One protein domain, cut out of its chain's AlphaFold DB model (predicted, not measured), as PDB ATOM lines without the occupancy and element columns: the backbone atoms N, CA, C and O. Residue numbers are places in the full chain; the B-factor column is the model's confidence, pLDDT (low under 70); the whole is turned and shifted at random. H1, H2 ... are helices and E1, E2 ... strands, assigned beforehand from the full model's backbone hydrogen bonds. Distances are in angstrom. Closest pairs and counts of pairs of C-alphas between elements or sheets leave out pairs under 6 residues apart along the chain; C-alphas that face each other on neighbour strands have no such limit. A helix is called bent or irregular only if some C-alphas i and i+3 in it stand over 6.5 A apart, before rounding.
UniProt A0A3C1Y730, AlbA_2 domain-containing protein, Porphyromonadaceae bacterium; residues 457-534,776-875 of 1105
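AT A GLANCE: This is residues 457 to 534 and 776 to 875 of the 1105 residues of the protein "AlbA_2 domain-containing protein" of Porphyromonadaceae bacterium (UniProt A0A3C1Y730). A five-stranded, twisted sheet closes one end of an elongated body, and six helices are piled away from one of its faces: H1 and H3 pack over the sheet with H2 beside H3, H4 comes next, and the pair H5 and H6 makes the far end. From H2 to H6 each helix folds back on the one before it, so this part of the chain zigzags away from the sheet. The 178 printed residues hold five named strands, E1 to E5, followed along the chain by six named helices, H1 to H6, and the class is mixed, helices and strands. The sheet runs E1, E2, E3, E5, E4 and is mixed, with E3 and E5 parallel. The whole is compact, with a radius of gyration of the C-alphas of 16.3 A, and spans 53 by 34 by 32 A.

IN THESE COORDINATES: Find C-alpha 457 at (161.165, 223.983, 219.410), where E1, residues 457 to 460, begins. Next come E2, residues 464 to 468, and E3, residues 472 to 477, 16.4 A long. E4, residues 485 to 493, measures 22.7 A and bends by 54 degrees at residue 488; E5, residues 496 to 502, is 19.9 A long. Look for H1 at residues 517 to 532, 21.4 A long; it is irregular, but only just, with C-alphas 519 and 522 6.9 A apart. After the cut, H2 starts at C-alpha 776, at (166.449, 211.315, 220.046), and runs to residue 791 over 22.8 A. H3, residues 796 to 813, measures 25.5 A, and H4, residues 816 to 838, is the longest helix at 32.3 A. H5 takes residues 843 to 853, 15.1 A, and H6 residues 861 to 873, 18.2 A, ending at C-alpha 873 at (145.596, 187.896, 199.397).

HOW THE PARTS SIT: Begin with E1, E2 and E3, a meander, each strand the antiparallel neighbour of the one before. Look there for N 459 and O 466 at 2.9 A, and N 467 and O 474 at 2.8 A. E3 and E5 are parallel, with N 475 and O 499 2.8 A apart. The hairpin E4 and E5 is antiparallel, with N 498 and O 490 at 2.7 A. H1 and H3 lie on the same face, giving two layers, helices on one face of a sheet. H1 has a height over the sheet of 11.5 A and runs slantwise to the strands, at 52 degrees to E5 on the local plane. H3, at a height of 10.0 A, runs across them, at 66 degrees to E4 on the local plane. H2 only grazes the sheet. H2 and H3, a helical hairpin, touch, closest at the C-alphas of Ala 789 and Ala 799, 4.3 A apart. H1, H3, H4, H5 and H6 form a bundle, helices side by side, and H4 is the hub. H3 and H4 touch at a shallow tilt of 20 degrees, opposite ways, closest at the C-alphas of Ala 810 and Ala 819, 5.3 A. H5 and H6 touch at a shallow tilt of 14 degrees, opposite ways, closest at the C-alphas of Ala 846 and Arg 871, 5.6 A. Every O i to N i+4 pair is within hydrogen-bond range in H2, H3, H4, H5 and H6, and 10 of 12 are in H1.

THE WHOLE: The two C-alphas farthest apart are those of Ala 482 and Arg 875, 53.3 A. Residues 535 to 775 are not printed, and C-alphas 534 and 776 stand 23.4 A apart across this cut. Of the links that are printed whole, E5 to H1 is long, with 14 residues. The mean pLDDT of the printed part is 86.2; it is under 70 at residue 462, residues 479 to 483, 508 to 509 and 533 to 534.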
ATOM      1  N   SER A 457     160.126 224.998 219.313       90.19
ATOM      2  CA  SER A 457     161.165 223.983 219.410       90.19
ATOM      3  C   SER A 457     161.707 223.687 218.023       90.19
ATOM      4  O   SER A 457     160.937 223.464 217.094       90.19
ATOM      5  N   VAL A 458     163.025 223.709 217.871       89.94
ATOM      6  CA  VAL A 458     163.701 223.639 216.579       89.94
ATOM      7  C   VAL A 458     164.615 222.429 216.548       89.94
ATOM      8  O   VAL A 458     165.395 222.193 217.465       89.94
ATOM      9  N   PHE A 459     164.563 221.676 215.462       89.00
ATOM     10  CA  PHE A 459     165.581 220.694 215.131       89.00
ATOM     11  C   PHE A 459     166.104 220.977 213.732       89.00
ATOM     12  O   PHE A 459     165.324 221.225 212.817       89.00
ATOM     13  N   GLU A 460     167.415 220.932 213.542       80.62
ATOM     14  CA  GLU A 460     167.994 221.264 212.250       80.62
ATOM     15  C   GLU A 460     169.138 220.331 211.871       80.62
ATOM     16  O   GLU A 460     170.032 220.047 212.666       80.62
ATOM     17  N   GLN A 461     169.107 219.889 210.616       72.00
ATOM     18  CA  GLN A 461     170.207 219.210 209.947       72.00
ATOM     19  C   GLN A 461     170.735 220.058 208.786       72.00
ATOM     20  O   GLN A 461     170.237 221.139 208.497       72.00
ATOM     21  N   GLN A 462     171.731 219.548 208.058       64.81
ATOM     22  CA  GLN A 462     172.318 220.261 206.919       64.81
ATOM     23  C   GLN A 462     171.312 220.652 205.821       64.81
ATOM     24  O   GLN A 462     171.558 221.629 205.115       64.81
ATOM     25  N   ASN A 463     170.228 219.885 205.642       71.31
ATOM     26  CA  ASN A 463     169.310 220.043 204.507       71.31
ATOM     27  C   ASN A 463     167.898 220.501 204.907       71.31
ATOM     28  O   ASN A 463     167.249 221.189 204.124       71.31
ATOM     29  N   ALA A 464     167.435 220.179 206.117       83.25
ATOM     30  CA  ALA A 464     166.074 220.461 206.559       83.25
ATOM     31  C   ALA A 464     166.038 220.983 208.002       83.25
ATOM     32  O   ALA A 464     166.855 220.595 208.842       83.25
ATOM     33  N   ARG A 465     165.048 221.832 208.274       88.06
ATOM     34  CA  ARG A 465     164.723 222.417 209.572       88.06
ATOM     35  C   ARG A 465     163.291 222.049 209.949       88.06
ATOM     36  O   ARG A 465     162.371 222.229 209.155       88.06
ATOM     37  N   LEU A 466     163.126 221.539 211.160       93.44
ATOM     38  CA  LEU A 466     161.859 221.237 211.808       93.44
ATOM     39  C   LEU A 466     161.603 222.289 212.886       93.44
ATOM     40  O   LEU A 466     162.465 222.525 213.729       93.44
ATOM     41  N   GLU A 467     160.418 222.875 212.880       93.25
ATOM     42  CA  GLU A 467     159.934 223.812 213.891       93.25
ATOM     43  C   GLU A 467     158.631 223.272 214.486       93.25
ATOM     44  O   GLU A 467     157.763 222.784 213.764       93.25
ATOM     45  N   ILE A 468     158.487 223.335 215.806       92.88
ATOM     46  CA  ILE A 468     157.307 222.859 216.531       92.88
ATOM     47  C   ILE A 468     156.825 223.971 217.454       92.88
ATOM     48  O   ILE A 468     157.525 224.373 218.384       92.88
ATOM     49  N   SER A 469     155.611 224.446 217.211       88.44
ATOM     50  CA  SER A 469     154.914 225.427 218.034       88.44
ATOM     51  C   SER A 469     153.782 224.762 218.835       88.44
ATOM     52  O   SER A 469     153.690 223.536 218.966       88.44
ATOM     53  N   SER A 470     152.904 225.572 219.424       81.38
ATOM     54  CA  SER A 470     151.738 225.074 220.160       81.38
ATOM     55  C   SER A 470     150.646 224.486 219.256       81.38
ATOM     56  O   SER A 470     149.822 223.717 219.746       81.38
ATOM     57  N   ASN A 471     150.627 224.834 217.968       85.88
ATOM     58  CA  ASN A 471     149.578 224.451 217.017       85.88
ATOM     59  C   ASN A 471     150.100 224.008 215.640       85.88
ATOM     60  O   ASN A 471     149.295 223.635 214.790       85.88
ATOM     61  N   GLU A 472     151.411 224.048 215.398       91.62
ATOM     62  CA  GLU A 472     151.991 223.691 214.107       91.62
ATOM     63  C   GLU A 472     153.316 222.926 214.262       91.62
ATOM     64  O   GLU A 472     154.165 223.265 215.086       91.62
ATOM     65  N   VAL A 473     153.502 221.908 213.425       95.25
ATOM     66  CA  VAL A 473     154.764 221.227 213.132       95.25
ATOM     67  C   VAL A 473     155.147 221.592 211.701       95.25
ATOM     68  O   VAL A 473     154.520 221.133 210.747       95.25
ATOM     69  N   ARG A 474     156.172 222.420 211.530       94.06
ATOM     70  CA  ARG A 474     156.594 222.945 210.232       94.06
ATOM     71  C   ARG A 474     157.936 222.358 209.814       94.06
ATOM     72  O   ARG A 474     158.896 222.376 210.576       94.06
ATOM     73  N   LEU A 475     158.011 221.870 208.583       92.81
ATOM     74  CA  LEU A 475     159.220 221.350 207.958       92.81
ATOM     75  C   LEU A 475     159.608 222.227 206.769       92.81
ATOM     76  O   LEU A 475     158.776 222.499 205.909       92.81
ATOM     77  N   MET A 476     160.862 222.659 206.703       87.50
ATOM     78  CA  MET A 476     161.367 223.530 205.638       87.50
ATOM     79  C   MET A 476     162.828 223.211 205.290       87.50
ATOM     80  O   MET A 476     163.501 222.533 206.071       87.50
ATOM     81  N   PRO A 477     163.362 223.692 204.154       80.06
ATOM     82  CA  PRO A 477     164.792 223.622 203.875       80.06
ATOM     83  C   PRO A 477     165.599 224.344 204.962       80.06
ATOM     84  O   PRO A 477     165.158 225.357 205.501       80.06
ATOM     85  N   ALA A 478     166.809 223.857 205.263       72.50
ATOM     86  CA  ALA A 478     167.682 224.459 206.283       72.50
ATOM     87  C   ALA A 478     168.030 225.933 205.992       72.50
ATOM     88  O   ALA A 478     168.285 226.718 206.905       72.50
ATOM     89  N   VAL A 479     168.026 226.315 204.710       66.00
ATOM     90  CA  VAL A 479     168.144 227.704 204.263       66.00
ATOM     91  C   VAL A 479     166.837 228.086 203.584       66.00
ATOM     92  O   VAL A 479     166.636 227.754 202.421       66.00
ATOM     93  N   SER A 480     165.965 228.779 204.305       57.06
ATOM     94  CA  SER A 480     164.744 229.356 203.751       57.06
ATOM     95  C   SER A 480     165.011 230.753 203.183       57.06
ATOM     96  O   SER A 480     165.854 231.509 203.675       57.06
ATOM     97  N   GLY A 481     164.315 231.097 202.101       53.81
ATOM     98  CA  GLY A 481     164.447 232.379 201.411       53.81
ATOM     99  C   GLY A 481     163.108 232.894 200.893       53.81
ATOM    100  O   GLY A 481     162.056 232.313 201.142       53.81
ATOM    101  N   ALA A 482     163.137 233.979 200.115       48.97
ATOM    102  CA  ALA A 482     161.925 234.613 199.585       48.97
ATOM    103  C   ALA A 482     161.063 233.695 198.691       48.97
ATOM    104  O   ALA A 482     159.896 234.004 198.461       48.97
ATOM    105  N   LEU A 483     161.625 232.585 198.195       56.91
ATOM    106  CA  LEU A 483     160.958 231.596 197.342       56.91
ATOM    107  C   LEU A 483     160.356 230.418 198.118       56.91
ATOM    108  O   LEU A 483     159.557 229.680 197.551       56.91
ATOM    109  N   THR A 484     160.705 230.244 199.394       71.19
ATOM    110  CA  THR A 484     160.167 229.153 200.206       71.19
ATOM    111  C   THR A 484     158.664 229.384 200.405       71.19
ATOM    112  O   THR A 484     158.236 230.441 200.882       71.19
ATOM    113  N   ARG A 485     157.836 228.428 199.981       79.12
ATOM    114  CA  ARG A 485     156.366 228.485 200.056       79.12
ATOM    115  C   ARG A 485     155.819 227.189 200.631       79.12
ATOM    116  O   ARG A 485     156.454 226.145 200.519       79.12
ATOM    117  N   THR A 486     154.643 227.251 201.247       87.06
ATOM    118  CA  THR A 486     153.926 226.058 201.716       87.06
ATOM    119  C   THR A 486     153.563 225.168 200.530       87.06
ATOM    120  O   THR A 486     152.873 225.599 199.616       87.06
ATOM    121  N   ALA A 487     154.049 223.931 200.549       85.88
ATOM    122  CA  ALA A 487     153.796 222.918 199.531       85.88
ATOM    123  C   ALA A 487     152.760 221.879 199.983       85.88
ATOM    124  O   ALA A 487     152.063 221.297 199.155       85.88
ATOM    125  N   LEU A 488     152.661 221.630 201.294       89.81
ATOM    126  CA  LEU A 488     151.729 220.667 201.872       89.81
ATOM    127  C   LEU A 488     151.239 221.153 203.236       89.81
ATOM    128  O   LEU A 488     152.050 221.533 204.076       89.81
ATOM    129  N   THR A 489     149.935 221.024 203.475       90.81
ATOM    130  CA  THR A 489     149.328 221.145 204.807       90.81
ATOM    131  C   THR A 489     148.506 219.887 205.105       90.81
ATOM    132  O   THR A 489     147.726 219.414 204.270       90.81
ATOM    133  N   ARG A 490     148.697 219.312 206.294       89.94
ATOM    134  CA  ARG A 490     147.966 218.153 206.826       89.94
ATOM    135  C   ARG A 490     147.713 218.355 208.306       89.94
ATOM    136  O   ARG A 490     148.645 218.635 209.030       89.94
ATOM    137  N   GLN A 491     146.510 218.117 208.803       89.88
ATOM    138  CA  GLN A 491     146.300 218.087 210.253       89.88
ATOM    139  C   GLN A 491     146.949 216.822 210.848       89.88
ATOM    140  O   GLN A 491     146.789 215.762 210.256       89.88
ATOM    141  N   LEU A 492     147.646 216.863 211.989       90.38
ATOM    142  CA  LEU A 492     148.139 215.664 212.711       90.38
ATOM    143  C   LEU A 492     147.114 215.146 213.722       90.38
ATOM    144  O   LEU A 492     146.897 213.943 213.850       90.38
ATOM    145  N   PHE A 493     146.455 216.067 214.406       87.81
ATOM    146  CA  PHE A 493     145.306 215.847 215.277       87.81
ATOM    147  C   PHE A 493     144.618 217.209 215.478       87.81
ATOM    148  O   PHE A 493     145.200 218.232 215.103       87.81
ATOM    149  N   PRO A 494     143.389 217.265 216.020       85.69
ATOM    150  CA  PRO A 494     142.707 218.529 216.287       85.69
ATOM    151  C   PRO A 494     143.622 219.594 216.911       85.69
ATOM    152  O   PRO A 494     144.273 219.338 217.924       85.69
ATOM    153  N   SER A 495     143.656 220.779 216.292       82.81
ATOM    154  CA  SER A 495     144.477 221.933 216.705       82.81
ATOM    155  C   SER A 495     145.999 221.772 216.567       82.81
ATOM    156  O   SER A 495     146.736 222.549 217.170       82.81
ATOM    157  N   MET A 496     146.474 220.807 215.775       90.38
ATOM    158  CA  MET A 496     147.887 220.653 215.424       90.38
ATOM    159  C   MET A 496     148.049 220.353 213.934       90.38
ATOM    160  O   MET A 496     147.751 219.241 213.484       90.38
ATOM    161  N   ASP A 497     148.563 221.320 213.182       92.38
ATOM    162  CA  ASP A 497     148.819 221.178 211.751       92.38
ATOM    163  C   ASP A 497     150.267 220.768 211.477       92.38
ATOM    164  O   ASP A 497     151.193 221.167 212.165       92.38
ATOM    165  N   PHE A 498     150.471 219.953 210.454       94.94
ATOM    166  CA  PHE A 498     151.754 219.632 209.857       94.94
ATOM    167  C   PHE A 498     151.869 220.350 208.520       94.94
ATOM    168  O   PHE A 498     151.033 220.163 207.629       94.94
ATOM    169  N   ARG A 499     152.913 221.158 208.373       94.38
ATOM    170  CA  ARG A 499     153.148 221.973 207.186       94.38
ATOM    171  C   ARG A 499     154.527 221.687 206.618       94.38
ATOM    172  O   ARG A 499     155.509 221.693 207.351       94.38
ATOM    173  N   VAL A 500     154.611 221.471 205.310       91.94
ATOM    174  CA  VAL A 500     155.889 221.384 204.598       91.94
ATOM    175  C   VAL A 500     156.011 222.580 203.678       91.94
ATOM    176  O   VAL A 500     155.131 222.821 202.851       91.94
ATOM    177  N   SER A 501     157.106 223.313 203.807       88.94
ATOM    178  CA  SER A 501     157.481 224.401 202.915       88.94
ATOM    179  C   SER A 501     158.669 223.977 202.058       88.94
ATOM    180  O   SER A 501     159.549 223.270 202.540       88.94
ATOM    181  N   LEU A 502     158.696 224.385 200.791       83.88
ATOM    182  CA  LEU A 502     159.731 224.034 199.813       83.88
ATOM    183  C   LEU A 502     160.099 225.262 198.971       83.88
ATOM    184  O   LEU A 502     159.304 226.192 198.845       83.88
ATOM    185  N   ASP A 503     161.283 225.239 198.359       73.38
ATOM    186  CA  ASP A 503     161.756 226.308 197.462       73.38
ATOM    187  C   ASP A 503     161.206 226.193 196.029       73.38
ATOM    188  O   ASP A 503     161.370 227.102 195.215       73.38
ATOM    189  N   SER A 504     160.554 225.075 195.706       71.44
ATOM    190  CA  SER A 504     159.915 224.823 194.415       71.44
ATOM    191  C   SER A 504     158.592 224.073 194.594       71.44
ATOM    192  O   SER A 504     158.331 223.460 195.631       71.44
ATOM    193  N   ARG A 505     157.715 224.170 193.588       72.38
ATOM    194  CA  ARG A 505     156.389 223.533 193.608       72.38
ATOM    195  C   ARG A 505     156.497 222.019 193.418       72.38
ATOM    196  O   ARG A 505     157.343 221.545 192.661       72.38
ATOM    197  N   LEU A 506     155.575 221.285 194.040       74.81
ATOM    198  CA  LEU A 506     155.354 219.865 193.763       74.81
ATOM    199  C   LEU A 506     154.874 219.694 192.319       74.81
ATOM    200  O   LEU A 506     153.967 220.401 191.881       74.81
ATOM    201  N   THR A 507     155.459 218.748 191.585       70.75
ATOM    202  CA  THR A 507     155.100 218.509 190.174       70.75
ATOM    203  C   THR A 507     153.709 217.908 190.028       70.75
ATOM    204  O   THR A 507     153.037 218.187 189.044       70.75
ATOM    205  N   GLU A 508     153.267 217.116 191.006       57.00
ATOM    206  CA  GLU A 508     151.933 216.498 191.007       57.00
ATOM    207  C   GLU A 508     150.879 217.307 191.789       57.00
ATOM    208  O   GLU A 508     149.719 216.909 191.863       57.00
ATOM    209  N   GLY A 509     151.259 218.460 192.355       66.06
ATOM    210  CA  GLY A 509     150.416 219.215 193.286       66.06
ATOM    211  C   GLY A 509     150.244 218.520 194.645       66.06
ATOM    212  O   GLY A 509     150.823 217.465 194.909       66.06
ATOM    213  N   SER A 510     149.467 219.127 195.549       71.56
ATOM    214  CA  SER A 510     149.129 218.503 196.832       71.56
ATOM    215  C   SER A 510     147.945 217.550 196.654       71.56
ATOM    216  O   SER A 510     146.823 217.989 196.401       71.56
ATOM    217  N   THR A 511     148.165 216.247 196.827       77.88
ATOM    218  CA  THR A 511     147.080 215.252 196.831       77.88
ATOM    219  C   THR A 511     146.110 215.520 197.996       77.88
ATOM    220  O   THR A 511     146.509 216.084 199.018       77.88
ATOM    221  N   SER A 512     144.843 215.099 197.899       82.62
ATOM    222  CA  SER A 512     143.908 215.124 199.043       82.62
ATOM    223  C   SER A 512     144.379 214.207 200.186       82.62
ATOM    224  O   SER A 512     145.028 213.189 199.942       82.62
ATOM    225  N   ALA A 513     144.045 214.553 201.434       79.38
ATOM    226  CA  ALA A 513     144.331 213.723 202.610       79.38
ATOM    227  C   ALA A 513     143.535 212.403 202.621       79.38
ATOM    228  O   ALA A 513     144.016 211.411 203.167       79.38
ATOM    229  N   ASP A 514     142.368 212.386 201.969       84.06
ATOM    230  CA  ASP A 514     141.479 211.219 201.881       84.06
ATOM    231  C   ASP A 514     141.780 210.330 200.664       84.06
ATOM    232  O   ASP A 514     141.155 209.287 200.470       84.06
ATOM    233  N   ALA A 515     142.734 210.730 199.817       85.94
ATOM    234  CA  ALA A 515     143.115 209.947 198.647       85.94
ATOM    235  C   ALA A 515     143.749 208.610 199.060       85.94
ATOM    236  O   ALA A 515     144.423 208.526 200.087       85.94
ATOM    237  N   SER A 516     143.595 207.563 198.247       87.44
ATOM    238  CA  SER A 516     144.227 206.271 198.530       87.44
ATOM    239  C   SER A 516     145.757 206.405 198.649       87.44
ATOM    240  O   SER A 516     146.357 207.253 197.980       87.44
ATOM    241  N   PRO A 517     146.427 205.541 199.434       91.12
ATOM    242  CA  PRO A 517     147.890 205.514 199.511       91.12
ATOM    243  C   PRO A 517     148.593 205.502 198.146       91.12
ATOM    244  O   PRO A 517     149.578 206.207 197.958       91.12
ATOM    245  N   THR A 518     148.043 204.777 197.167       86.19
ATOM    246  CA  THR A 518     148.562 204.724 195.790       86.19
ATOM    247  C   THR A 518     148.593 206.087 195.095       86.19
ATOM    248  O   THR A 518     149.531 206.352 194.349       86.19
ATOM    249  N   LEU A 519     147.620 206.965 195.365       85.75
ATOM    250  CA  LEU A 519     147.569 208.329 194.826       85.75
ATOM    251  C   LEU A 519     148.432 209.315 195.626       85.75
ATOM    252  O   LEU A 519     148.911 210.296 195.070       85.75
ATOM    253  N   GLN A 520     148.635 209.076 196.925       89.69
ATOM    254  CA  GLN A 520     149.496 209.922 197.762       89.69
ATOM    255  C   GLN A 520     150.995 209.612 197.587       89.69
ATOM    256  O   GLN A 520     151.842 210.468 197.843       89.69
ATOM    257  N   LEU A 521     151.340 208.380 197.201       88.06
ATOM    258  CA  LEU A 521     152.712 207.868 197.106       88.06
ATOM    259  C   LEU A 521     153.678 208.761 196.301       88.06
ATOM    260  O   LEU A 521     154.771 209.021 196.815       88.06
ATOM    261  N   PRO A 522     153.340 209.245 195.088       86.12
ATOM    262  CA  PRO A 522     154.268 210.060 194.304       86.12
ATOM    263  C   PRO A 522     154.619 211.376 195.005       86.12
ATOM    264  O   PRO A 522     155.793 211.739 195.076       86.12
ATOM    265  N   MET A 523     153.622 212.035 195.609       90.88
ATOM    266  CA  MET A 523     153.792 213.275 196.372       90.88
ATOM    267  C   MET A 523     154.744 213.077 197.560       90.88
ATOM    268  O   MET A 523     155.683 213.852 197.733       90.88
ATOM    269  N   TRP A 524     154.548 212.030 198.370       91.44
ATOM    270  CA  TRP A 524     155.415 211.761 199.525       91.44
ATOM    271  C   TRP A 524     156.849 211.401 199.119       91.44
ATOM    272  O   TRP A 524     157.794 211.891 199.738       91.44
ATOM    273  N   LYS A 525     157.026 210.614 198.049       87.31
ATOM    274  CA  LYS A 525     158.354 210.324 197.480       87.31
ATOM    275  C   LYS A 525     159.044 211.589 196.980       87.31
ATOM    276  O   LYS A 525     160.228 211.781 197.237       87.31
ATOM    277  N   GLN A 526     158.307 212.466 196.300       87.19
ATOM    278  CA  GLN A 526     158.833 213.746 195.839       87.19
ATOM    279  C   GLN A 526     159.264 214.634 197.011       87.19
ATOM    280  O   GLN A 526     160.371 215.165 196.977       87.19
ATOM    281  N   LEU A 527     158.440 214.760 198.056       88.50
ATOM    282  CA  LEU A 527     158.782 215.525 199.262       88.50
ATOM    283  C   LEU A 527     160.067 215.012 199.914       88.50
ATOM    284  O   LEU A 527     160.948 215.796 200.253       88.50
ATOM    285  N   GLU A 528     160.191 213.695 200.049       86.06
ATOM    286  CA  GLU A 528     161.376 213.061 200.615       86.06
ATOM    287  C   GLU A 528     162.641 213.363 199.791       86.06
ATOM    288  O   GLU A 528     163.674 213.729 200.353       86.06
ATOM    289  N   ILE A 529     162.554 213.281 198.461       83.00
ATOM    290  CA  ILE A 529     163.657 213.642 197.558       83.00
ATOM    291  C   ILE A 529     164.002 215.129 197.705       83.00
ATOM    292  O   ILE A 529     165.163 215.477 197.882       83.00
ATOM    293  N   MET A 530     163.011 216.020 197.681       80.94
ATOM    294  CA  MET A 530     163.244 217.467 197.738       80.94
ATOM    295  C   MET A 530     163.852 217.930 199.069       80.94
ATOM    296  O   MET A 530     164.606 218.901 199.087       80.94
ATOM    297  N   LEU A 531     163.552 217.244 200.175       81.00
ATOM    298  CA  LEU A 531     164.074 217.575 201.504       81.00
ATOM    299  C   LEU A 531     165.460 216.976 201.781       81.00
ATOM    300  O   LEU A 531     166.252 217.589 202.500       81.00
ATOM    301  N   PHE A 532     165.761 215.787 201.246       78.06
ATOM    302  CA  PHE A 532     166.952 215.025 201.645       78.06
ATOM    303  C   PHE A 532     167.957 214.736 200.518       78.06
ATOM    304  O   PHE A 532     169.083 214.353 200.837       78.06
ATOM    305  N   ASP A 533     167.623 214.928 199.234       69.50
ATOM    306  CA  ASP A 533     168.525 214.621 198.114       69.50
ATOM    307  C   ASP A 533     169.622 215.699 197.925       69.50
ATOM    308  O   ASP A 533     169.329 216.858 197.597       69.50
ATOM    309  N   PRO A 534     170.915 215.341 198.063       55.72
ATOM    310  CA  PRO A 534     172.027 216.272 197.881       55.72
ATOM    311  C   PRO A 534     172.168 216.819 196.452       55.72
ATOM    312  O   PRO A 534     172.789 217.862 196.264       55.72
ATOM    313  N   SER A 776     167.288 212.271 219.313       85.75
ATOM    314  CA  SER A 776     166.449 211.315 220.046       85.75
ATOM    315  C   SER A 776     165.016 211.824 220.225       85.75
ATOM    316  O   SER A 776     164.082 211.059 219.995       85.75
ATOM    317  N   SER A 777     164.818 213.118 220.512       90.81
ATOM    318  CA  SER A 777     163.484 213.730 220.576       90.81
ATOM    319  C   SER A 777     162.731 213.610 219.250       90.81
ATOM    320  O   SER A 777     161.548 213.273 219.241       90.81
ATOM    321  N   VAL A 778     163.401 213.835 218.114       93.81
ATOM    322  CA  VAL A 778     162.768 213.716 216.787       93.81
ATOM    323  C   VAL A 778     162.444 212.258 216.443       93.81
ATOM    324  O   VAL A 778     161.366 211.982 215.909       93.81
ATOM    325  N   SER A 779     163.311 211.305 216.809       92.50
ATOM    326  CA  SER A 779     162.999 209.873 216.670       92.50
ATOM    327  C   SER A 779     161.800 209.465 217.544       92.50
ATOM    328  O   SER A 779     160.906 208.749 217.086       92.50
ATOM    329  N   ALA A 780     161.677 210.015 218.755       92.88
ATOM    330  CA  ALA A 780     160.522 209.778 219.620       92.88
ATOM    331  C   ALA A 780     159.213 210.379 219.057       92.88
ATOM    332  O   ALA A 780     158.154 209.752 219.127       92.88
ATOM    333  N   ILE A 781     159.272 211.541 218.392       95.88
ATOM    334  CA  ILE A 781     158.132 212.094 217.631       95.88
ATOM    335  C   ILE A 781     157.754 211.162 216.472       95.88
ATOM    336  O   ILE A 781     156.572 210.889 216.252       95.88
ATOM    337  N   SER A 782     158.740 210.617 215.753       95.62
ATOM    338  CA  SER A 782     158.491 209.586 214.737       95.62
ATOM    339  C   SER A 782     157.768 208.371 215.343       95.62
ATOM    340  O   SER A 782     156.836 207.836 214.734       95.62
ATOM    341  N   GLN A 783     158.131 207.952 216.558       92.50
ATOM    342  CA  GLN A 783     157.462 206.874 217.292       92.50
ATOM    343  C   GLN A 783     156.015 207.170 217.659       92.50
ATOM    344  O   GLN A 783     155.154 206.315 217.428       92.50
ATOM    345  N   LEU A 784     155.731 208.380 218.131       94.19
ATOM    346  CA  LEU A 784     154.368 208.839 218.374       94.19
ATOM    347  C   LEU A 784     153.506 208.753 217.109       94.19
ATOM    348  O   LEU A 784     152.415 208.194 217.149       94.19
ATOM    349  N   LEU A 785     154.006 209.257 215.978       94.62
ATOM    350  CA  LEU A 785     153.261 209.253 214.715       94.62
ATOM    351  C   LEU A 785     152.976 207.829 214.209       94.62
ATOM    352  O   LEU A 785     151.886 207.567 213.705       94.62
ATOM    353  N   ASN A 786     153.907 206.888 214.401       92.50
ATOM    354  CA  ASN A 786     153.671 205.467 214.117       92.50
ATOM    355  C   ASN A 786     152.593 204.872 215.039       92.50
ATOM    356  O   ASN A 786     151.695 204.181 214.569       92.50
ATOM    357  N   ALA A 787     152.638 205.176 216.341       90.19
ATOM    358  CA  ALA A 787     151.620 204.736 217.298       90.19
ATOM    359  C   ALA A 787     150.229 205.317 216.982       90.19
ATOM    360  O   ALA A 787     149.214 204.647 217.168       90.19
ATOM    361  N   MET A 788     150.163 206.549 216.473       90.06
ATOM    362  CA  MET A 788     148.919 207.131 215.967       90.06
ATOM    363  C   MET A 788     148.432 206.423 214.700       90.06
ATOM    364  O   MET A 788     147.246 206.143 214.590       90.06
ATOM    365  N   ALA A 789     149.331 206.085 213.770       90.69
ATOM    366  CA  ALA A 789     148.967 205.389 212.535       90.69
ATOM    367  C   ALA A 789     148.392 203.985 212.778       90.69
ATOM    368  O   ALA A 789     147.460 203.583 212.088       90.69
ATOM    369  N   ILE A 790     148.908 203.260 213.775       86.44
ATOM    370  CA  ILE A 790     148.327 201.991 214.251       86.44
ATOM    371  C   ILE A 790     146.873 202.210 214.701       86.44
ATOM    372  O   ILE A 790     145.994 201.407 214.390       86.44
ATOM    373  N   SER A 791     146.636 203.325 215.400       82.81
ATOM    374  CA  SER A 791     145.323 203.795 215.856       82.81
ATOM    375  C   SER A 791     144.286 203.969 214.741       82.81
ATOM    376  O   SER A 791     143.102 203.690 214.909       82.81
ATOM    377  N   GLU A 792     144.753 204.408 213.578       85.12
ATOM    378  CA  GLU A 792     143.957 204.729 212.389       85.12
ATOM    379  C   GLU A 792     143.681 203.490 211.522       85.12
ATOM    380  O   GLU A 792     143.565 203.586 210.301       85.12
ATOM    381  N   GLY A 793     143.568 202.307 212.139       72.38
ATOM    382  CA  GLY A 793     143.411 201.018 211.451       72.38
ATOM    383  C   GLY A 793     142.230 200.937 210.472       72.38
ATOM    384  O   GLY A 793     142.235 200.081 209.590       72.38
ATOM    385  N   ASP A 794     141.263 201.850 210.589       74.69
ATOM    386  CA  ASP A 794     140.043 201.911 209.770       74.69
ATOM    387  C   ASP A 794     140.113 203.003 208.699       74.69
ATOM    388  O   ASP A 794     139.257 203.075 207.819       74.69
ATOM    389  N   ASN A 795     141.127 203.865 208.770       87.69
ATOM    390  CA  ASN A 795     141.338 204.972 207.858       87.69
ATOM    391  C   ASN A 795     142.702 204.820 207.182       87.69
ATOM    392  O   ASN A 795     143.705 205.430 207.556       87.69
ATOM    393  N   LEU A 796     142.723 203.974 206.152       89.62
ATOM    394  CA  LEU A 796     143.929 203.639 205.403       89.62
ATOM    395  C   LEU A 796     144.670 204.879 204.836       89.62
ATOM    396  O   LEU A 796     145.887 204.957 205.032       89.62
ATOM    397  N   PRO A 797     144.001 205.868 204.196       92.00
ATOM    398  CA  PRO A 797     144.636 207.129 203.789       92.00
ATOM    399  C   PRO A 797     145.335 207.868 204.935       92.00
ATOM    400  O   PRO A 797     146.466 208.345 204.790       92.00
ATOM    401  N   ARG A 798     144.673 207.937 206.094       91.88
ATOM    402  CA  ARG A 798     145.168 208.645 207.273       91.88
ATOM    403  C   ARG A 798     146.372 207.954 207.900       91.88
ATOM    404  O   ARG A 798     147.376 208.619 208.165       91.88
ATOM    405  N   ALA A 799     146.292 206.638 208.090       92.31
ATOM    406  CA  ALA A 799     147.391 205.825 208.596       92.31
ATOM    407  C   ALA A 799     148.638 205.970 207.710       92.31
ATOM    408  O   ALA A 799     149.737 206.197 208.212       92.31
ATOM    409  N   TYR A 800     148.458 205.935 206.386       95.00
ATOM    410  CA  TYR A 800     149.547 206.114 205.428       95.00
ATOM    411  C   TYR A 800     150.178 207.515 205.487       95.00
ATOM    412  O   TYR A 800     151.404 207.640 205.504       95.00
ATOM    413  N   SER A 801     149.364 208.574 205.589       94.50
ATOM    414  CA  SER A 801     149.861 209.943 205.795       94.50
ATOM    415  C   SER A 801     150.685 210.070 207.084       94.50
ATOM    416  O   SER A 801     151.785 210.616 207.054       94.50
ATOM    417  N   LEU A 802     150.203 209.532 208.212       95.06
ATOM    418  CA  LEU A 802     150.928 209.572 209.491       95.06
ATOM    419  C   LEU A 802     152.248 208.790 209.442       95.06
ATOM    420  O   LEU A 802     153.260 209.287 209.938       95.06
ATOM    421  N   LEU A 803     152.271 207.612 208.806       95.62
ATOM    422  CA  LEU A 803     153.508 206.849 208.589       95.62
ATOM    423  C   LEU A 803     154.483 207.583 207.669       95.62
ATOM    424  O   LEU A 803     155.685 207.546 207.914       95.62
ATOM    425  N   SER A 804     153.987 208.295 206.657       95.50
ATOM    426  CA  SER A 804     154.831 209.088 205.757       95.50
ATOM    427  C   SER A 804     155.485 210.262 206.490       95.50
ATOM    428  O   SER A 804     156.691 210.471 206.362       95.50
ATOM    429  N   VAL A 805     154.740 210.976 207.346       96.12
ATOM    430  CA  VAL A 805     155.332 212.000 208.227       96.12
ATOM    431  C   VAL A 805     156.309 211.359 209.219       96.12
ATOM    432  O   VAL A 805     157.414 211.860 209.402       96.12
ATOM    433  N   SER A 806     155.951 210.219 209.820       96.12
ATOM    434  CA  SER A 806     156.821 209.458 210.728       96.12
ATOM    435  C   SER A 806     158.152 209.069 210.067       96.12
ATOM    436  O   SER A 806     159.207 209.213 210.688       96.12
ATOM    437  N   LEU A 807     158.117 208.622 208.807       95.38
ATOM    438  CA  LEU A 807     159.287 208.262 208.003       95.38
ATOM    439  C   LEU A 807     160.196 209.472 207.770       95.38
ATOM    440  O   LEU A 807     161.407 209.374 207.977       95.38
ATOM    441  N   ILE A 808     159.614 210.619 207.408       93.81
ATOM    442  CA  ILE A 808     160.347 211.879 207.252       93.81
ATOM    443  C   ILE A 808     161.035 212.252 208.570       93.81
ATOM    444  O   ILE A 808     162.236 212.508 208.562       93.81
ATOM    445  N   MET A 809     160.330 212.195 209.706       94.88
ATOM    446  CA  MET A 809     160.917 212.478 211.026       94.88
ATOM    447  C   MET A 809     162.062 211.513 211.373       94.88
ATOM    448  O   MET A 809     163.092 211.949 211.877       94.88
ATOM    449  N   ALA A 810     161.939 210.217 211.063       93.12
ATOM    450  CA  ALA A 810     163.016 209.246 211.291       93.12
ATOM    451  C   ALA A 810     164.261 209.558 210.443       93.12
ATOM    452  O   ALA A 810     165.384 209.505 210.948       93.12
ATOM    453  N   ARG A 811     164.076 209.948 209.173       89.88
ATOM    454  CA  ARG A 811     165.184 210.394 208.317       89.88
ATOM    455  C   ARG A 811     165.812 211.685 208.820       89.88
ATOM    456  O   ARG A 811     167.036 211.754 208.887       89.88
ATOM    457  N   MET A 812     164.998 212.652 209.250       88.62
ATOM    458  CA  MET A 812     165.492 213.859 209.915       88.62
ATOM    459  C   MET A 812     166.267 213.532 211.184       88.62
ATOM    460  O   MET A 812     167.245 214.193 211.465       88.62
ATOM    461  N   ALA A 813     165.881 212.526 211.962       88.75
ATOM    462  CA  ALA A 813     166.633 212.138 213.151       88.75
ATOM    463  C   ALA A 813     167.956 211.412 212.823       88.75
ATOM    464  O   ALA A 813     168.789 211.241 213.709       88.75
ATOM    465  N   GLY A 814     168.162 210.971 211.575       84.31
ATOM    466  CA  GLY A 814     169.266 210.081 211.197       84.31
ATOM    467  C   GLY A 814     169.045 208.613 211.594       84.31
ATOM    468  O   GLY A 814     169.960 207.800 211.487       84.31
ATOM    469  N   ASP A 815     167.836 208.240 212.027       86.62
ATOM    470  CA  ASP A 815     167.499 206.881 212.458       86.62
ATOM    471  C   ASP A 815     167.148 205.996 211.250       86.62
ATOM    472  O   ASP A 815     165.986 205.787 210.886       86.62
ATOM    473  N   MET A 816     168.189 205.491 210.581       86.50
ATOM    474  CA  MET A 816     168.046 204.703 209.350       86.50
ATOM    475  C   MET A 816     167.370 203.346 209.575       86.50
ATOM    476  O   MET A 816     166.700 202.831 208.672       86.50
ATOM    477  N   TYR A 817     167.510 202.766 210.771       87.19
ATOM    478  CA  TYR A 817     166.820 201.526 211.127       87.19
ATOM    479  C   TYR A 817     165.309 201.761 211.159       87.19
ATOM    480  O   TYR A 817     164.559 201.078 210.454       87.19
ATOM    481  N   ARG A 818     164.875 202.791 211.895       89.12
ATOM    482  CA  ARG A 818     163.470 203.185 211.985       89.12
ATOM    483  C   ARG A 818     162.905 203.625 210.637       89.12
ATOM    484  O   ARG A 818     161.793 203.233 210.296       89.12
ATOM    485  N   ALA A 819     163.665 204.373 209.838       91.56
ATOM    486  CA  ALA A 819     163.242 204.764 208.494       91.56
ATOM    487  C   ALA A 819     162.998 203.541 207.589       91.56
ATOM    488  O   ALA A 819     161.983 203.468 206.900       91.56
ATOM    489  N   THR A 820     163.883 202.539 207.631       90.88
ATOM    490  CA  THR A 820     163.716 201.293 206.859       90.88
ATOM    491  C   THR A 820     162.486 200.505 207.316       90.88
ATOM    492  O   THR A 820     161.728 199.997 206.490       90.88
ATOM    493  N   PHE A 821     162.265 200.430 208.629       91.06
ATOM    494  CA  PHE A 821     161.090 199.800 209.226       91.06
ATOM    495  C   PHE A 821     159.781 200.490 208.806       91.06
ATOM    496  O   PHE A 821     158.850 199.832 208.341       91.06
ATOM    497  N   LEU A 822     159.715 201.821 208.896       93.44
ATOM    498  CA  LEU A 822     158.534 202.601 208.509       93.44
ATOM    499  C   LEU A 822     158.250 202.510 207.008       93.44
ATOM    500  O   LEU A 822     157.092 202.401 206.615       93.44
ATOM    501  N   HIS A 823     159.293 202.472 206.174       93.31
ATOM    502  CA  HIS A 823     159.144 202.248 204.739       93.31
ATOM    503  C   HIS A 823     158.487 200.893 204.435       93.31
ATOM    504  O   HIS A 823     157.590 200.821 203.596       93.31
ATOM    505  N   ALA A 824     158.868 199.831 205.156       92.88
ATOM    506  CA  ALA A 824     158.221 198.526 205.027       92.88
ATOM    507  C   ALA A 824     156.730 198.578 205.417       92.88
ATOM    508  O   ALA A 824     155.897 198.010 204.710       92.88
ATOM    509  N   LYS A 825     156.365 199.315 206.481       93.12
ATOM    510  CA  LYS A 825     154.950 199.516 206.856       93.12
ATOM    511  C   LYS A 825     154.172 200.294 205.789       93.12
ATOM    512  O   LYS A 825     153.070 199.875 205.439       93.12
ATOM    513  N   CYS A 826     154.740 201.370 205.235       94.81
ATOM    514  CA  CYS A 826     154.136 202.107 204.118       94.81
ATOM    515  C   CYS A 826     153.879 201.191 202.915       94.81
ATOM    516  O   CYS A 826     152.756 201.153 202.417       94.81
ATOM    517  N   ALA A 827     154.863 200.381 202.522       94.00
ATOM    518  CA  ALA A 827     154.749 199.478 201.379       94.00
ATOM    519  C   ALA A 827     153.651 198.406 201.562       94.00
ATOM    520  O   ALA A 827     152.957 198.053 200.608       94.00
ATOM    521  N   LEU A 828     153.426 197.926 202.792       94.56
ATOM    522  CA  LEU A 828     152.296 197.040 203.096       94.56
ATOM    523  C   LEU A 828     150.942 197.757 202.956       94.56
ATOM    524  O   LEU A 828     150.001 197.175 202.417       94.56
ATOM    525  N   LEU A 829     150.828 199.016 203.400       94.00
ATOM    526  CA  LEU A 829     149.606 199.811 203.203       94.00
ATOM    527  C   LEU A 829     149.363 200.135 201.723       94.00
ATOM    528  O   LEU A 829     148.215 200.126 201.280       94.00
ATOM    529  N   GLU A 830     150.422 200.373 200.946       93.06
ATOM    530  CA  GLU A 830     150.351 200.535 199.490       93.06
ATOM    531  C   GLU A 830     149.813 199.265 198.815       93.06
ATOM    532  O   GLU A 830     148.917 199.357 197.976       93.06
ATOM    533  N   ALA A 831     150.289 198.080 199.213       93.25
ATOM    534  CA  ALA A 831     149.795 196.804 198.692       93.25
ATOM    535  C   ALA A 831     148.311 196.566 199.032       93.25
ATOM    536  O   ALA A 831     147.538 196.137 198.176       93.25
ATOM    537  N   LEU A 832     147.882 196.903 200.254       93.56
ATOM    538  CA  LEU A 832     146.468 196.841 200.643       93.56
ATOM    539  C   LEU A 832     145.608 197.852 199.873       93.56
ATOM    540  O   LEU A 832     144.482 197.536 199.497       93.56
ATOM    541  N   ALA A 833     146.131 199.048 199.595       91.19
ATOM    542  CA  ALA A 833     145.445 200.045 198.778       91.19
ATOM    543  C   ALA A 833     145.301 199.600 197.315       91.19
ATOM    544  O   ALA A 833     144.238 199.796 196.724       91.19
ATOM    545  N   LYS A 834     146.331 198.961 196.743       88.88
ATOM    546  CA  LYS A 834     146.247 198.323 195.419       88.88
ATOM    547  C   LYS A 834     145.197 197.221 195.407       88.88
ATOM    548  O   LYS A 834     144.352 197.211 194.525       88.88
ATOM    549  N   PHE A 835     145.183 196.353 196.421       90.81
ATOM    550  CA  PHE A 835     144.131 195.346 196.557       90.81
ATOM    551  C   PHE A 835     142.739 195.981 196.637       90.81
ATOM    552  O   PHE A 835     141.808 195.487 196.008       90.81
ATOM    553  N   ALA A 836     142.587 197.092 197.363       88.50
ATOM    554  CA  ALA A 836     141.300 197.762 197.476       88.50
ATOM    555  C   ALA A 836     140.755 198.221 196.108       88.50
ATOM    556  O   ALA A 836     139.566 198.050 195.848       88.50
ATOM    557  N   GLY A 837     141.624 198.741 195.230       82.56
ATOM    558  CA  GLY A 837     141.257 199.167 193.874       82.56
ATOM    559  C   GLY A 837     141.150 198.027 192.855       82.56
ATOM    560  O   GLY A 837     140.168 197.944 192.123       82.56
ATOM    561  N   ASP A 838     142.134 197.129 192.829       79.81
ATOM    562  CA  ASP A 838     142.302 196.129 191.766       79.81
ATOM    563  C   ASP A 838     141.712 194.752 192.126       79.81
ATOM    564  O   ASP A 838     141.555 193.882 191.265       79.81
ATOM    565  N   GLY A 839     141.411 194.517 193.407       80.62
ATOM    566  CA  GLY A 839     140.909 193.245 193.934       80.62
ATOM    567  C   GLY A 839     141.928 192.103 193.929       80.62
ATOM    568  O   GLY A 839     141.535 190.944 194.058       80.62
ATOM    569  N   ARG A 840     143.223 192.400 193.743       81.75
ATOM    570  CA  ARG A 840     144.312 191.411 193.709       81.75
ATOM    571  C   ARG A 840     145.642 191.990 194.195       81.75
ATOM    572  O   ARG A 840     145.825 193.203 194.201       81.75
ATOM    573  N   ILE A 841     146.570 191.104 194.555       87.31
ATOM    574  CA  ILE A 841     147.974 191.426 194.845       87.31
ATOM    575  C   ILE A 841     148.856 190.503 194.006       87.31
ATOM    576  O   ILE A 841     148.611 189.300 193.957       87.31
ATOM    577  N   ASP A 842     149.878 191.062 193.359       80.62
ATOM    578  CA  ASP A 842     150.881 190.292 192.620       80.62
ATOM    579  C   ASP A 842     151.711 189.404 193.584       80.62
ATOM    580  O   ASP A 842     152.298 189.923 194.540       80.62
ATOM    581  N   PRO A 843     151.795 188.076 193.364       83.06
ATOM    582  CA  PRO A 843     152.644 187.178 194.149       83.06
ATOM    583  C   PRO A 843     154.113 187.598 194.204       83.06
ATOM    584  O   PRO A 843     154.730 187.491 195.265       83.06
ATOM    585  N   ALA A 844     154.673 188.112 193.104       80.94
ATOM    586  CA  ALA A 844     156.061 188.565 193.077       80.94
ATOM    587  C   ALA A 844     156.250 189.824 193.941       80.94
ATOM    588  O   ALA A 844     157.266 189.976 194.620       80.94
ATOM    589  N   GLU A 845     155.259 190.721 193.966       85.62
ATOM    590  CA  GLU A 845     155.231 191.855 194.893       85.62
ATOM    591  C   GLU A 845     155.151 191.393 196.353       85.62
ATOM    592  O   GLU A 845     155.924 191.878 197.183       85.62
ATOM    593  N   ALA A 846     154.288 190.423 196.661       90.38
ATOM    594  CA  ALA A 846     154.169 189.865 198.007       90.38
ATOM    595  C   ALA A 846     155.477 189.208 198.491       90.38
ATOM    596  O   ALA A 846     155.839 189.368 199.660       90.38
ATOM    597  N   GLU A 847     156.221 188.531 197.611       89.00
ATOM    598  CA  GLU A 847     157.518 187.934 197.961       89.00
ATOM    599  C   GLU A 847     158.609 188.999 198.178       89.00
ATOM    600  O   GLU A 847     159.355 188.947 199.156       89.00
ATOM    601  N   ARG A 848     158.644 190.060 197.359       89.94
ATOM    602  CA  ARG A 848     159.544 191.204 197.606       89.94
ATOM    603  C   ARG A 848     159.265 191.878 198.954       89.94
ATOM    604  O   ARG A 848     160.195 192.242 199.677       89.94
ATOM    605  N   LEU A 849     157.988 192.043 199.309       93.19
ATOM    606  CA  LEU A 849     157.579 192.598 200.605       93.19
ATOM    607  C   LEU A 849     157.956 191.665 201.762       93.19
ATOM    608  O   LEU A 849     158.437 192.138 202.792       93.19
ATOM    609  N   SER A 850     157.799 190.353 201.572       92.75
ATOM    610  CA  SER A 850     158.237 189.301 202.496       92.75
ATOM    611  C   SER A 850     159.724 189.424 202.839       92.75
ATOM    612  O   SER A 850     160.083 189.463 204.020       92.75
ATOM    613  N   ASP A 851     160.580 189.582 201.830       90.25
ATOM    614  CA  ASP A 851     162.019 189.755 202.024       90.25
ATOM    615  C   ASP A 851     162.370 191.062 202.739       90.25
ATOM    616  O   ASP A 851     163.166 191.058 203.683       90.25
ATOM    617  N   SER A 852     161.738 192.172 202.346       88.38
ATOM    618  CA  SER A 852     161.965 193.486 202.963       88.38
ATOM    619  C   SER A 852     161.570 193.513 204.447       88.38
ATOM    620  O   SER A 852     162.290 194.068 205.286       88.38
ATOM    621  N   CYS A 853     160.453 192.861 204.780       91.44
ATOM    622  CA  CYS A 853     159.888 192.825 206.125       91.44
ATOM    623  C   CYS A 853     160.578 191.823 207.057       91.44
ATOM    624  O   CYS A 853     160.478 191.979 208.271       91.44
ATOM    625  N   ARG A 854     161.285 190.813 206.524       88.19
ATOM    626  CA  ARG A 854     161.793 189.631 207.253       88.19
ATOM    627  C   ARG A 854     162.465 189.943 208.594       88.19
ATOM    628  O   ARG A 854     162.271 189.213 209.557       88.19
ATOM    629  N   ARG A 855     163.247 191.021 208.652       84.94
ATOM    630  CA  ARG A 855     164.008 191.450 209.838       84.94
ATOM    631  C   ARG A 855     163.180 192.134 210.934       84.94
ATOM    632  O   ARG A 855     163.726 192.371 211.997       84.94
ATOM    633  N   PHE A 856     161.922 192.478 210.666       85.25
ATOM    634  CA  PHE A 856     161.052 193.232 211.578       85.25
ATOM    635  C   PHE A 856     159.848 192.420 212.076       85.25
ATOM    636  O   PHE A 856     159.192 192.821 213.030       85.25
ATOM    637  N   VAL A 857     159.540 191.283 211.434       82.31
ATOM    638  CA  VAL A 857     158.338 190.471 211.721       82.31
ATOM    639  C   VAL A 857     158.314 189.946 213.160       82.31
ATOM    640  O   VAL A 857     157.239 189.796 213.728       82.31
ATOM    641  N   SER A 858     159.478 189.668 213.755       76.12
ATOM    642  CA  SER A 858     159.569 189.231 215.155       76.12
ATOM    643  C   SER A 858     159.244 190.332 216.159       76.12
ATOM    644  O   SER A 858     158.884 190.017 217.288       76.12
ATOM    645  N   ASP A 859     159.381 191.594 215.751       71.88
ATOM    646  CA  ASP A 859     159.424 192.724 216.674       71.88
ATOM    647  C   ASP A 859     158.128 193.554 216.628       71.88
ATOM    648  O   ASP A 859     157.769 194.160 217.631       71.88
ATOM    649  N   ASP A 860     157.402 193.574 215.498       82.75
ATOM    650  CA  ASP A 860     156.162 194.350 215.313       82.75
ATOM    651  C   ASP A 860     155.003 193.455 214.838       82.75
ATOM    652  O   ASP A 860     154.924 193.061 213.669       82.75
ATOM    653  N   ALA A 861     154.071 193.153 215.749       81.81
ATOM    654  CA  ALA A 861     152.927 192.278 215.477       81.81
ATOM    655  C   ALA A 861     151.975 192.845 214.406       81.81
ATOM    656  O   ALA A 861     151.402 192.088 213.620       81.81
ATOM    657  N   ASP A 862     151.825 194.171 214.339       84.62
ATOM    658  CA  ASP A 862     150.993 194.855 213.342       84.62
ATOM    659  C   ASP A 862     151.545 194.679 211.914       84.62
ATOM    660  O   ASP A 862     150.809 194.309 210.992       84.62
ATOM    661  N   LEU A 863     152.855 194.873 211.730       89.12
ATOM    662  CA  LEU A 863     153.571 194.604 210.483       89.12
ATOM    663  C   LEU A 863     153.493 193.121 210.121       89.12
ATOM    664  O   LEU A 863     153.182 192.799 208.973       89.12
ATOM    665  N   ALA A 864     153.728 192.223 211.082       89.12
ATOM    666  CA  ALA A 864     153.643 190.779 210.863       89.12
ATOM    667  C   ALA A 864     152.252 190.366 210.361       89.12
ATOM    668  O   ALA A 864     152.126 189.638 209.374       89.12
ATOM    669  N   GLN A 865     151.200 190.891 210.991       88.38
ATOM    670  CA  GLN A 865     149.821 190.625 210.609       88.38
ATOM    671  C   GLN A 865     149.489 191.160 209.212       88.38
ATOM    672  O   GLN A 865     148.871 190.452 208.416       88.38
ATOM    673  N   LYS A 866     149.893 192.396 208.892       91.06
ATOM    674  CA  LYS A 866     149.674 192.992 207.563       91.06
ATOM    675  C   LYS A 866     150.423 192.238 206.470       91.06
ATOM    676  O   LYS A 866     149.858 192.013 205.402       91.06
ATOM    677  N   LEU A 867     151.653 191.804 206.736       94.31
ATOM    678  CA  LEU A 867     152.417 190.977 205.807       94.31
ATOM    679  C   LEU A 867     151.716 189.640 205.542       94.31
ATOM    680  O   LEU A 867     151.616 189.225 204.388       94.31
ATOM    681  N   GLU A 868     151.195 188.989 206.582       92.56
ATOM    682  CA  GLU A 868     150.461 187.729 206.430       92.56
ATOM    683  C   GLU A 868     149.165 187.912 205.630       92.56
ATOM    684  O   GLU A 868     148.861 187.103 204.751       92.56
ATOM    685  N   VAL A 869     148.440 189.015 205.852       94.38
ATOM    686  CA  VAL A 869     147.293 189.398 205.015       94.38
ATOM    687  C   VAL A 869     147.721 189.553 203.555       94.38
ATOM    688  O   VAL A 869     147.111 188.936 202.688       94.38
ATOM    689  N   VAL A 870     148.773 190.323 203.266       95.31
ATOM    690  CA  VAL A 870     149.252 190.560 201.891       95.31
ATOM    691  C   VAL A 870     149.644 189.250 201.196       95.31
ATOM    692  O   VAL A 870     149.224 189.011 200.065       95.31
ATOM    693  N   ARG A 871     150.374 188.363 201.885       92.69
ATOM    694  CA  ARG A 871     150.736 187.025 201.378       92.69
ATOM    695  C   ARG A 871     149.530 186.121 201.148       92.69
ATOM    696  O   ARG A 871     149.538 185.287 200.250       92.69
ATOM    697  N   THR A 872     148.513 186.245 201.989       93.12
ATOM    698  CA  THR A 872     147.279 185.472 201.860       93.12
ATOM    699  C   THR A 872     146.466 185.959 200.662       93.12
ATOM    700  O   THR A 872     146.004 185.154 199.858       93.12
ATOM    701  N   LEU A 873     146.324 187.278 200.506       92.50
ATOM    702  CA  LEU A 873     145.596 187.896 199.397       92.50
ATOM    703  C   LEU A 873     146.264 187.645 198.041       92.50
ATOM    704  O   LEU A 873     145.555 187.489 197.049       92.50
ATOM    705  N   SER A 874     147.597 187.541 197.978       89.50
ATOM    706  CA  SER A 874     148.295 187.208 196.726       89.50
ATOM    707  C   SER A 874     148.027 185.781 196.225       89.50
ATOM    708  O   SER A 874     148.351 185.459 195.085       89.50
ATOM    709  N   ARG A 875     147.386 184.932 197.044       87.56
ATOM    710  CA  ARG A 875     146.969 183.566 196.684       87.56
ATOM    711  C   ARG A 875     145.509 183.463 196.235       87.56
ATOM    712  O   ARG A 875     145.015 182.351 196.037       87.56
TER     713      ARG A 875